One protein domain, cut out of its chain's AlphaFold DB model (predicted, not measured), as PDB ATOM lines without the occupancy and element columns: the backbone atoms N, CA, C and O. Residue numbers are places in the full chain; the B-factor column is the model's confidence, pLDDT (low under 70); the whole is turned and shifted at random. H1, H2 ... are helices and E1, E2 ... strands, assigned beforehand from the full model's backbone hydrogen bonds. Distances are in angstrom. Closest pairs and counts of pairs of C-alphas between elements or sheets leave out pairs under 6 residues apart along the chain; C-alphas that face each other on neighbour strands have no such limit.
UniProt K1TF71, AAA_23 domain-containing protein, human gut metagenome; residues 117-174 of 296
ATOM      1  N   ILE A 117     240.855 231.836 181.853       91.81
ATOM      2  CA  ILE A 117     241.729 230.886 181.179       91.81
ATOM      3  C   ILE A 117     243.103 231.060 181.818       91.81
ATOM      4  O   ILE A 117     243.609 232.185 181.917       91.81
ATOM      5  N   ILE A 118     243.650 229.954 182.305       89.81
ATOM      6  CA  ILE A 118     244.971 229.875 182.924       89.81
ATOM      7  C   ILE A 118     245.839 229.068 181.967       89.81
ATOM      8  O   ILE A 118     245.441 227.981 181.552       89.81
ATOM      9  N   ALA A 119     246.979 229.628 181.584       90.12
ATOM     10  CA  ALA A 119     247.928 228.992 180.685       90.12
ATOM     11  C   ALA A 119     249.321 229.028 181.309       90.12
ATOM     12  O   ALA A 119     249.754 230.069 181.800       90.12
ATOM     13  N   PHE A 120     250.016 227.899 181.254       87.44
ATOM     14  CA  PHE A 120     251.409 227.756 181.651       87.44
ATOM     15  C   PHE A 120     252.167 227.094 180.505       87.44
ATOM     16  O   PHE A 120     251.672 226.136 179.909       87.44
ATOM     17  N   TYR A 121     253.349 227.614 180.188       83.94
ATOM     18  CA  TYR A 121     254.203 227.061 179.149       83.94
ATOM     19  C   TYR A 121     255.670 227.171 179.560       83.94
ATOM     20  O   TYR A 121     256.212 228.264 179.687       83.94
ATOM     21  N   SER A 122     256.315 226.024 179.753       76.62
ATOM     22  CA  SER A 122     257.723 225.924 180.161       76.62
ATOM     23  C   SER A 122     258.698 225.781 178.985       76.62
ATOM     24  O   SER A 122     259.895 225.595 179.187       76.62
ATOM     25  N   GLY A 123     258.216 225.823 177.739       75.31
ATOM     26  CA  GLY A 123     259.066 225.662 176.560       75.31
ATOM     27  C   GLY A 123     259.908 226.906 176.254       75.31
ATOM     28  O   GLY A 123     259.454 228.035 176.419       75.31
ATOM     29  N   ALA A 124     261.112 226.697 175.711       70.19
ATOM     30  CA  ALA A 124     262.081 227.765 175.428       70.19
ATOM     31  C   ALA A 124     261.584 228.840 174.438       70.19
ATOM     32  O   ALA A 124     261.989 229.995 174.530       70.19
ATOM     33  N   ASN A 125     260.712 228.480 173.488       77.19
ATOM     34  CA  ASN A 125     260.110 229.426 172.545       77.19
ATOM     35  C   ASN A 125     258.631 229.634 172.877       77.19
ATOM     36  O   ASN A 125     257.764 228.885 172.424       77.19
ATOM     37  N   ASN A 126     258.365 230.631 173.714       80.75
ATOM     38  CA  ASN A 126     257.035 230.927 174.217       80.75
ATOM     39  C   ASN A 126     256.247 231.824 173.253       80.75
ATOM     40  O   ASN A 126     256.162 233.040 173.427       80.75
ATOM     41  N   LYS A 127     255.646 231.211 172.231       82.81
ATOM     42  CA  LYS A 127     254.796 231.914 171.256       82.81
ATOM     43  C   LYS A 127     253.456 232.379 171.839       82.81
ATOM     44  O   LYS A 127     252.831 233.282 171.285       82.81
ATOM     45  N   LEU A 128     253.040 231.808 172.972       83.94
ATOM     46  CA  LEU A 128     251.784 232.126 173.657       83.94
ATOM     47  C   LEU A 128     251.829 233.471 174.381       83.94
ATOM     48  O   LEU A 128     250.847 234.217 174.373       83.94
ATOM     49  N   LEU A 129     252.957 233.790 175.020       87.50
ATOM     50  CA  LEU A 129     253.087 234.995 175.837       87.50
ATOM     51  C   LEU A 129     252.795 236.283 175.047       87.50
ATOM     52  O   LEU A 129     251.937 237.041 175.507       87.50
ATOM     53  N   PRO A 130     253.367 236.523 173.849       88.69
ATOM     54  CA  PRO A 130     253.048 237.716 173.062       88.69
ATOM     55  C   PRO A 130     251.548 237.876 172.758       88.69
ATOM     56  O   PRO A 130     251.015 238.988 172.789       88.69
ATOM     57  N   GLN A 131     250.839 236.772 172.505       87.88
ATOM     58  CA  GLN A 131     249.398 236.785 172.228       87.88
ATOM     59  C   GLN A 131     248.592 237.118 173.490       87.88
ATOM     60  O   GLN A 131     247.673 237.947 173.456       87.88
ATOM     61  N   ILE A 132     248.988 236.547 174.633       90.38
ATOM     62  CA  ILE A 132     248.378 236.838 175.934       90.38
ATOM     63  C   ILE A 132     248.653 238.286 176.366       90.38
ATOM     64  O   ILE A 132     247.782 238.945 176.943       90.38
ATOM     65  N   GLU A 133     249.831 238.826 176.084       88.88
ATOM     66  CA  GLU A 133     250.129 240.240 176.303       88.88
ATOM     67  C   GLU A 133     249.263 241.125 175.409       88.88
ATOM     68  O   GLU A 133     248.639 242.072 175.895       88.88
ATOM     69  N   GLN A 134     249.158 240.794 174.118       88.69
ATOM     70  CA  GLN A 134     248.347 241.536 173.158       88.69
ATOM     71  C   GLN A 134     246.882 241.627 173.594       88.69
ATOM     72  O   GLN A 134     246.318 242.725 173.582       88.69
ATOM     73  N   ILE A 135     246.267 240.522 174.027       89.00
ATOM     74  CA  ILE A 135     244.878 240.541 174.505       89.00
ATOM     75  C   ILE A 135     244.741 241.289 175.841       89.00
ATOM     76  O   ILE A 135     243.783 242.043 176.050       89.00
ATOM     77  N   ASN A 136     245.736 241.170 176.726       90.06
ATOM     78  CA  ASN A 136     245.733 241.848 178.020       90.06
ATOM     79  C   ASN A 136     245.990 243.361 177.924       90.06
ATOM     80  O   ASN A 136     245.629 244.077 178.860       90.06
ATOM     81  N   LYS A 137     246.485 243.899 176.798       87.56
ATOM     82  CA  LYS A 137     246.561 245.361 176.575       87.56
ATOM     83  C   LYS A 137     245.209 246.048 176.798       87.56
ATOM     84  O   LYS A 137     245.154 247.125 177.393       87.56
ATOM     85  N   SER A 138     244.106 245.416 176.379       85.81
ATOM     86  CA  SER A 138     242.751 245.941 176.610       85.81
ATOM     87  C   SER A 138     242.389 245.969 178.098       85.81
ATOM     88  O   SER A 138     241.845 246.965 178.575       85.81
ATOM     89  N   TYR A 139     242.735 244.913 178.840       87.88
ATOM     90  CA  TYR A 139     242.530 244.835 180.288       87.88
ATOM     91  C   TYR A 139     243.312 245.930 181.025       87.88
ATOM     92  O   TYR A 139     242.726 246.668 181.820       87.88
ATOM     93  N   VAL A 140     244.600 246.108 180.708       85.62
ATOM     94  CA  VAL A 140     245.441 247.157 181.310       85.62
ATOM     95  C   VAL A 140     244.867 248.542 181.012       85.62
ATOM     96  O   VAL A 140     244.731 249.365 181.918       85.62
ATOM     97  N   ARG A 141     244.453 248.795 179.763       85.69
ATOM     98  CA  ARG A 141     243.807 250.057 179.374       85.69
ATOM     99  C   ARG A 141     242.533 250.315 180.179       85.69
ATOM    100  O   ARG A 141     242.323 251.431 180.638       85.69
ATOM    101  N   GLN A 142     241.687 249.303 180.360       87.19
ATOM    102  CA  GLN A 142     240.458 249.434 181.145       87.19
ATOM    103  C   GLN A 142     240.749 249.711 182.625       87.19
ATOM    104  O   GLN A 142     240.122 250.599 183.192       87.19
ATOM    105  N   CYS A 143     241.743 249.045 183.225       85.06
ATOM    106  CA  CYS A 143     242.171 249.337 184.597       85.06
ATOM    107  C   CYS A 143     242.642 250.792 184.745       85.06
ATOM    108  O   CYS A 143     242.229 251.485 185.673       85.06
ATOM    109  N   ARG A 144     243.447 251.285 183.791       82.31
ATOM    110  CA  ARG A 144     243.882 252.692 183.753       82.31
ATOM    111  C   ARG A 144     242.707 253.657 183.600       82.31
ATOM    112  O   ARG A 144     242.662 254.668 184.286       82.31
ATOM    113  N   ASN A 145     241.727 253.336 182.758       83.88
ATOM    114  CA  ASN A 145     240.529 254.164 182.605       83.88
ATOM    115  C   ASN A 145     239.703 254.232 183.899       83.88
ATOM    116  O   ASN A 145     239.203 255.304 184.234       83.88
ATOM    117  N   THR A 146     239.572 253.118 184.628       85.19
ATOM    118  CA  THR A 146     238.913 253.084 185.943       85.19
ATOM    119  C   THR A 146     239.624 254.009 186.934       85.19
ATOM    120  O   THR A 146     238.958 254.788 187.609       85.19
ATOM    121  N   LEU A 147     240.961 254.007 186.950       79.38
ATOM    122  CA  LEU A 147     241.747 254.931 187.775       79.38
ATOM    123  C   LEU A 147     241.569 256.396 187.372       79.38
ATOM    124  O   LEU A 147     241.341 257.239 188.228       79.38
ATOM    125  N   VAL A 148     241.651 256.720 186.079       79.00
ATOM    126  CA  VAL A 148     241.494 258.108 185.608       79.00
ATOM    127  C   VAL A 148     240.124 258.666 185.994       79.00
ATOM    128  O   VAL A 148     240.019 259.833 186.359       79.00
ATOM    129  N   ARG A 149     239.070 257.843 185.938       81.38
ATOM    130  CA  ARG A 149     237.732 258.242 186.396       81.38
ATOM    131  C   ARG A 149     237.699 258.499 187.898       81.38
ATOM    132  O   ARG A 149     237.164 259.521 188.304       81.38
ATOM    133  N   PHE A 150     238.324 257.633 188.690       79.19
ATOM    134  CA  PHE A 150     238.458 257.842 190.129       79.19
ATOM    135  C   PHE A 150     239.191 259.147 190.464       79.19
ATOM    136  O   PHE A 150     238.693 259.938 191.254       79.19
ATOM    137  N   LEU A 151     240.324 259.424 189.814       76.25
ATOM    138  CA  LEU A 151     241.074 260.666 190.029       76.25
ATOM    139  C   LEU A 151     240.268 261.922 189.684       76.25
ATOM    140  O   LEU A 151     240.459 262.953 190.319       76.25
ATOM    141  N   LYS A 152     239.403 261.849 188.664       77.69
ATOM    142  CA  LYS A 152     238.494 262.947 188.318       77.69
ATOM    143  C   LYS A 152     237.424 263.133 189.388       77.69
ATOM    144  O   LYS A 152     237.248 264.253 189.839       77.69
ATOM    145  N   ALA A 153     236.794 262.047 189.830       78.31
ATOM    146  CA  ALA A 153     235.791 262.087 190.889       78.31
ATOM    147  C   ALA A 153     236.367 262.586 192.225       78.31
ATOM    148  O   ALA A 153     235.700 263.320 192.931       78.31
ATOM    149  N   MET A 154     237.625 262.278 192.560       71.38
ATOM    150  CA  MET A 154     238.257 262.852 193.759       71.38
ATOM    151  C   MET A 154     238.401 264.379 193.709       71.38
ATOM    152  O   MET A 154     238.457 265.014 194.755       71.38
ATOM    153  N   ASN A 155     238.484 264.965 192.513       70.44
ATOM    154  CA  ASN A 155     238.552 266.414 192.344       70.44
ATOM    155  C   ASN A 155     237.159 267.073 192.301       70.44
ATOM    156  O   ASN A 155     237.085 268.298 192.325       70.44
ATOM    157  N   ASP A 156     236.084 266.284 192.216       70.75
ATOM    158  CA  ASP A 156     234.692 266.733 192.136       70.75
ATOM    159  C   ASP A 156     233.919 266.177 193.344       70.75
ATOM    160  O   ASP A 156     233.472 265.031 193.347       70.75
ATOM    161  N   GLU A 157     233.721 266.992 194.388       58.56
ATOM    162  CA  GLU A 157     233.133 266.588 195.688       58.56
ATOM    163  C   GLU A 157     231.707 265.986 195.611       58.56
ATOM    164  O   GLU A 157     231.158 265.528 196.614       58.56
ATOM    165  N   SER A 158     231.088 265.974 194.429       57.44
ATOM    166  CA  SER A 158     229.706 265.545 194.202       57.44
ATOM    167  C   SER A 158     229.540 264.081 193.760       57.44
ATOM    168  O   SER A 158     228.426 263.557 193.843       57.44
ATOM    169  N   GLU A 159     230.605 263.379 193.344       56.62
ATOM    170  CA  GLU A 159     230.494 262.008 192.820       56.62
ATOM    171  C   GLU A 159     231.014 260.932 193.788       56.62
ATOM    172  O   GLU A 159     232.211 260.774 194.024       56.62
ATOM    173  N   ARG A 160     230.107 260.072 194.274       60.69
ATOM    174  CA  ARG A 160     230.494 258.787 194.878       60.69
ATOM    175  C   ARG A 160     230.940 257.824 193.778       60.69
ATOM    176  O   ARG A 160     230.108 257.230 193.093       60.69
ATOM    177  N   PHE A 161     232.246 257.635 193.629       67.88
ATOM    178  CA  PHE A 161     232.801 256.679 192.675       67.88
ATOM    179  C   PHE A 161     232.973 255.290 193.307       67.88
ATOM    180  O   PHE A 161     233.722 255.122 194.266       67.88
ATOM    181  N   LEU A 162     232.315 254.273 192.742       67.81
ATOM    182  CA  LEU A 162     232.533 252.875 193.121       67.81
ATOM    183  C   LEU A 162     233.515 252.208 192.140       67.81
ATOM    184  O   LEU A 162     233.210 252.119 190.945       67.81
ATOM    185  N   PRO A 163     234.681 251.713 192.602       69.44
ATOM    186  CA  PRO A 163     235.630 251.021 191.738       69.44
ATOM    187  C   PRO A 163     235.017 249.759 191.131       69.44
ATOM    188  O   PRO A 163     234.710 248.794 191.827       69.44
ATOM    189  N   ASN A 164     234.926 249.726 189.801       81.00
ATOM    190  CA  ASN A 164     234.632 248.508 189.054       81.00
ATOM    191  C   ASN A 164     235.807 248.170 188.131       81.00
ATOM    192  O   ASN A 164     235.882 248.613 186.982       81.00
ATOM    193  N   PHE A 165     236.771 247.421 188.664       83.12
ATOM    194  CA  PHE A 165     237.890 246.922 187.870       83.12
ATOM    195  C   PHE A 165     237.441 245.767 186.968       83.12
ATOM    196  O   PHE A 165     236.741 244.863 187.437       83.12
ATOM    197  N   PRO A 166     237.890 245.734 185.699       85.88
ATOM    198  CA  PRO A 166     237.618 244.602 184.821       85.88
ATOM    199  C   PRO A 166     238.209 243.311 185.409       85.88
ATOM    200  O   PRO A 166     239.167 243.329 186.184       85.88
ATOM    201  N   LYS A 167     237.659 242.159 185.021       85.44
ATOM    202  CA  LYS A 167     238.243 240.851 185.353       85.44
ATOM    203  C   LYS A 167     239.281 240.477 184.292       85.44
ATOM    204  O   LYS A 167     238.998 240.560 183.099       85.44
ATOM    205  N   ARG A 168     240.470 240.029 184.714       87.94
ATOM    206  CA  ARG A 168     241.484 239.487 183.796       87.94
ATOM    207  C   ARG A 168     241.102 238.065 183.380       87.94
ATOM    208  O   ARG A 168     241.193 237.139 184.189       87.94
ATOM    209  N   LYS A 169     240.665 237.905 182.128       90.94
ATOM    210  CA  LYS A 169     240.251 236.609 181.567       90.94
ATOM    211  C   LYS A 169     241.447 235.699 181.272       90.94
ATOM    212  O   LYS A 169     241.420 234.549 181.688       90.94
ATOM    213  N   TYR A 170     242.501 236.213 180.641       92.25
ATOM    214  CA  TYR A 170     243.677 235.431 180.234       92.25
ATOM    215  C   TYR A 170     244.845 235.649 181.192       92.25
ATOM    216  O   TYR A 170     245.430 236.737 181.236       92.25
ATOM    217  N   ASN A 171     245.173 234.612 181.958       88.88
ATOM    218  CA  ASN A 171     246.246 234.620 182.942       88.88
ATOM    219  C   ASN A 171     247.343 233.674 182.454       88.88
ATOM    220  O   ASN A 171     247.137 232.464 182.399       88.88
ATOM    221  N   TYR A 172     248.478 234.250 182.068       89.00
ATOM    222  CA  TYR A 172     249.690 233.489 181.806       89.00
ATOM    223  C   TYR A 172     250.450 233.341 183.122       89.00
ATOM    224  O   TYR A 172     250.735 234.353 183.768       89.00
ATOM    225  N   CYS A 173     250.710 232.103 183.527       85.69
ATOM    226  CA  CYS A 173     251.513 231.781 184.697       85.69
ATOM    227  C   CYS A 173     252.983 232.017 184.358       85.69
ATOM    228  O   CYS A 173     253.665 231.137 183.841       85.69
ATOM    229  N   ASP A 174     253.425 233.243 184.609       80.06
ATOM    230  CA  ASP A 174     254.829 233.631 184.578       80.06
ATOM    231  C   ASP A 174     255.496 233.224 185.901       80.06
ATOM    232  O   ASP A 174     254.908 233.409 186.971       80.06
TER     233      ASP A 174
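Overview. This is residues 117 to 174 of the 296 residues of the protein "AAA_23 domain-containing protein" of human gut metagenome (UniProt K1TF71). A long helix, H1, makes the length of a rod, and residues 155 to 169 fold back beside it to a tiny two-strand sheet, E1 and E2, near its first part. The printed part has 58 residues, of which 33 are in named elements, 27 in the helix and 6 in the strands, mostly helix by class; along the chain these are E1, H1 and E2, a strand-helix-strand unit: two parallel neighbour strands with a helix between. The whole is extended, with a radius of gyration of the C-alphas of 16.1 A and spans of 53 by 15 by 14 A.

Arrangement. E1, residues 117 to 119, and E2, residues 170 to 172, are parallel at 18 degrees, with N 171 and O 117 within hydrogen-bond range at 2.9 A. The closest C-alphas of E2 and H1, residues 128 to 154, are those of Tyr 170 and Ile 132, 6.5 A apart. In H1, 21 of 23 O i to N i+4 pairs are within hydrogen-bond range.

Along the chain. E1 begins at C-alpha 117 (241.729, 230.886, 181.179). H1 is 39.1 A long, with a kink of 32 degrees near residue 135. E2 ends at C-alpha 172 (249.690, 233.489, 181.806).

Size, cuts and confidence. The printed part has no cut. The link from H1 to E2 is long, and its residues 157 to 163 have pLDDT under 70.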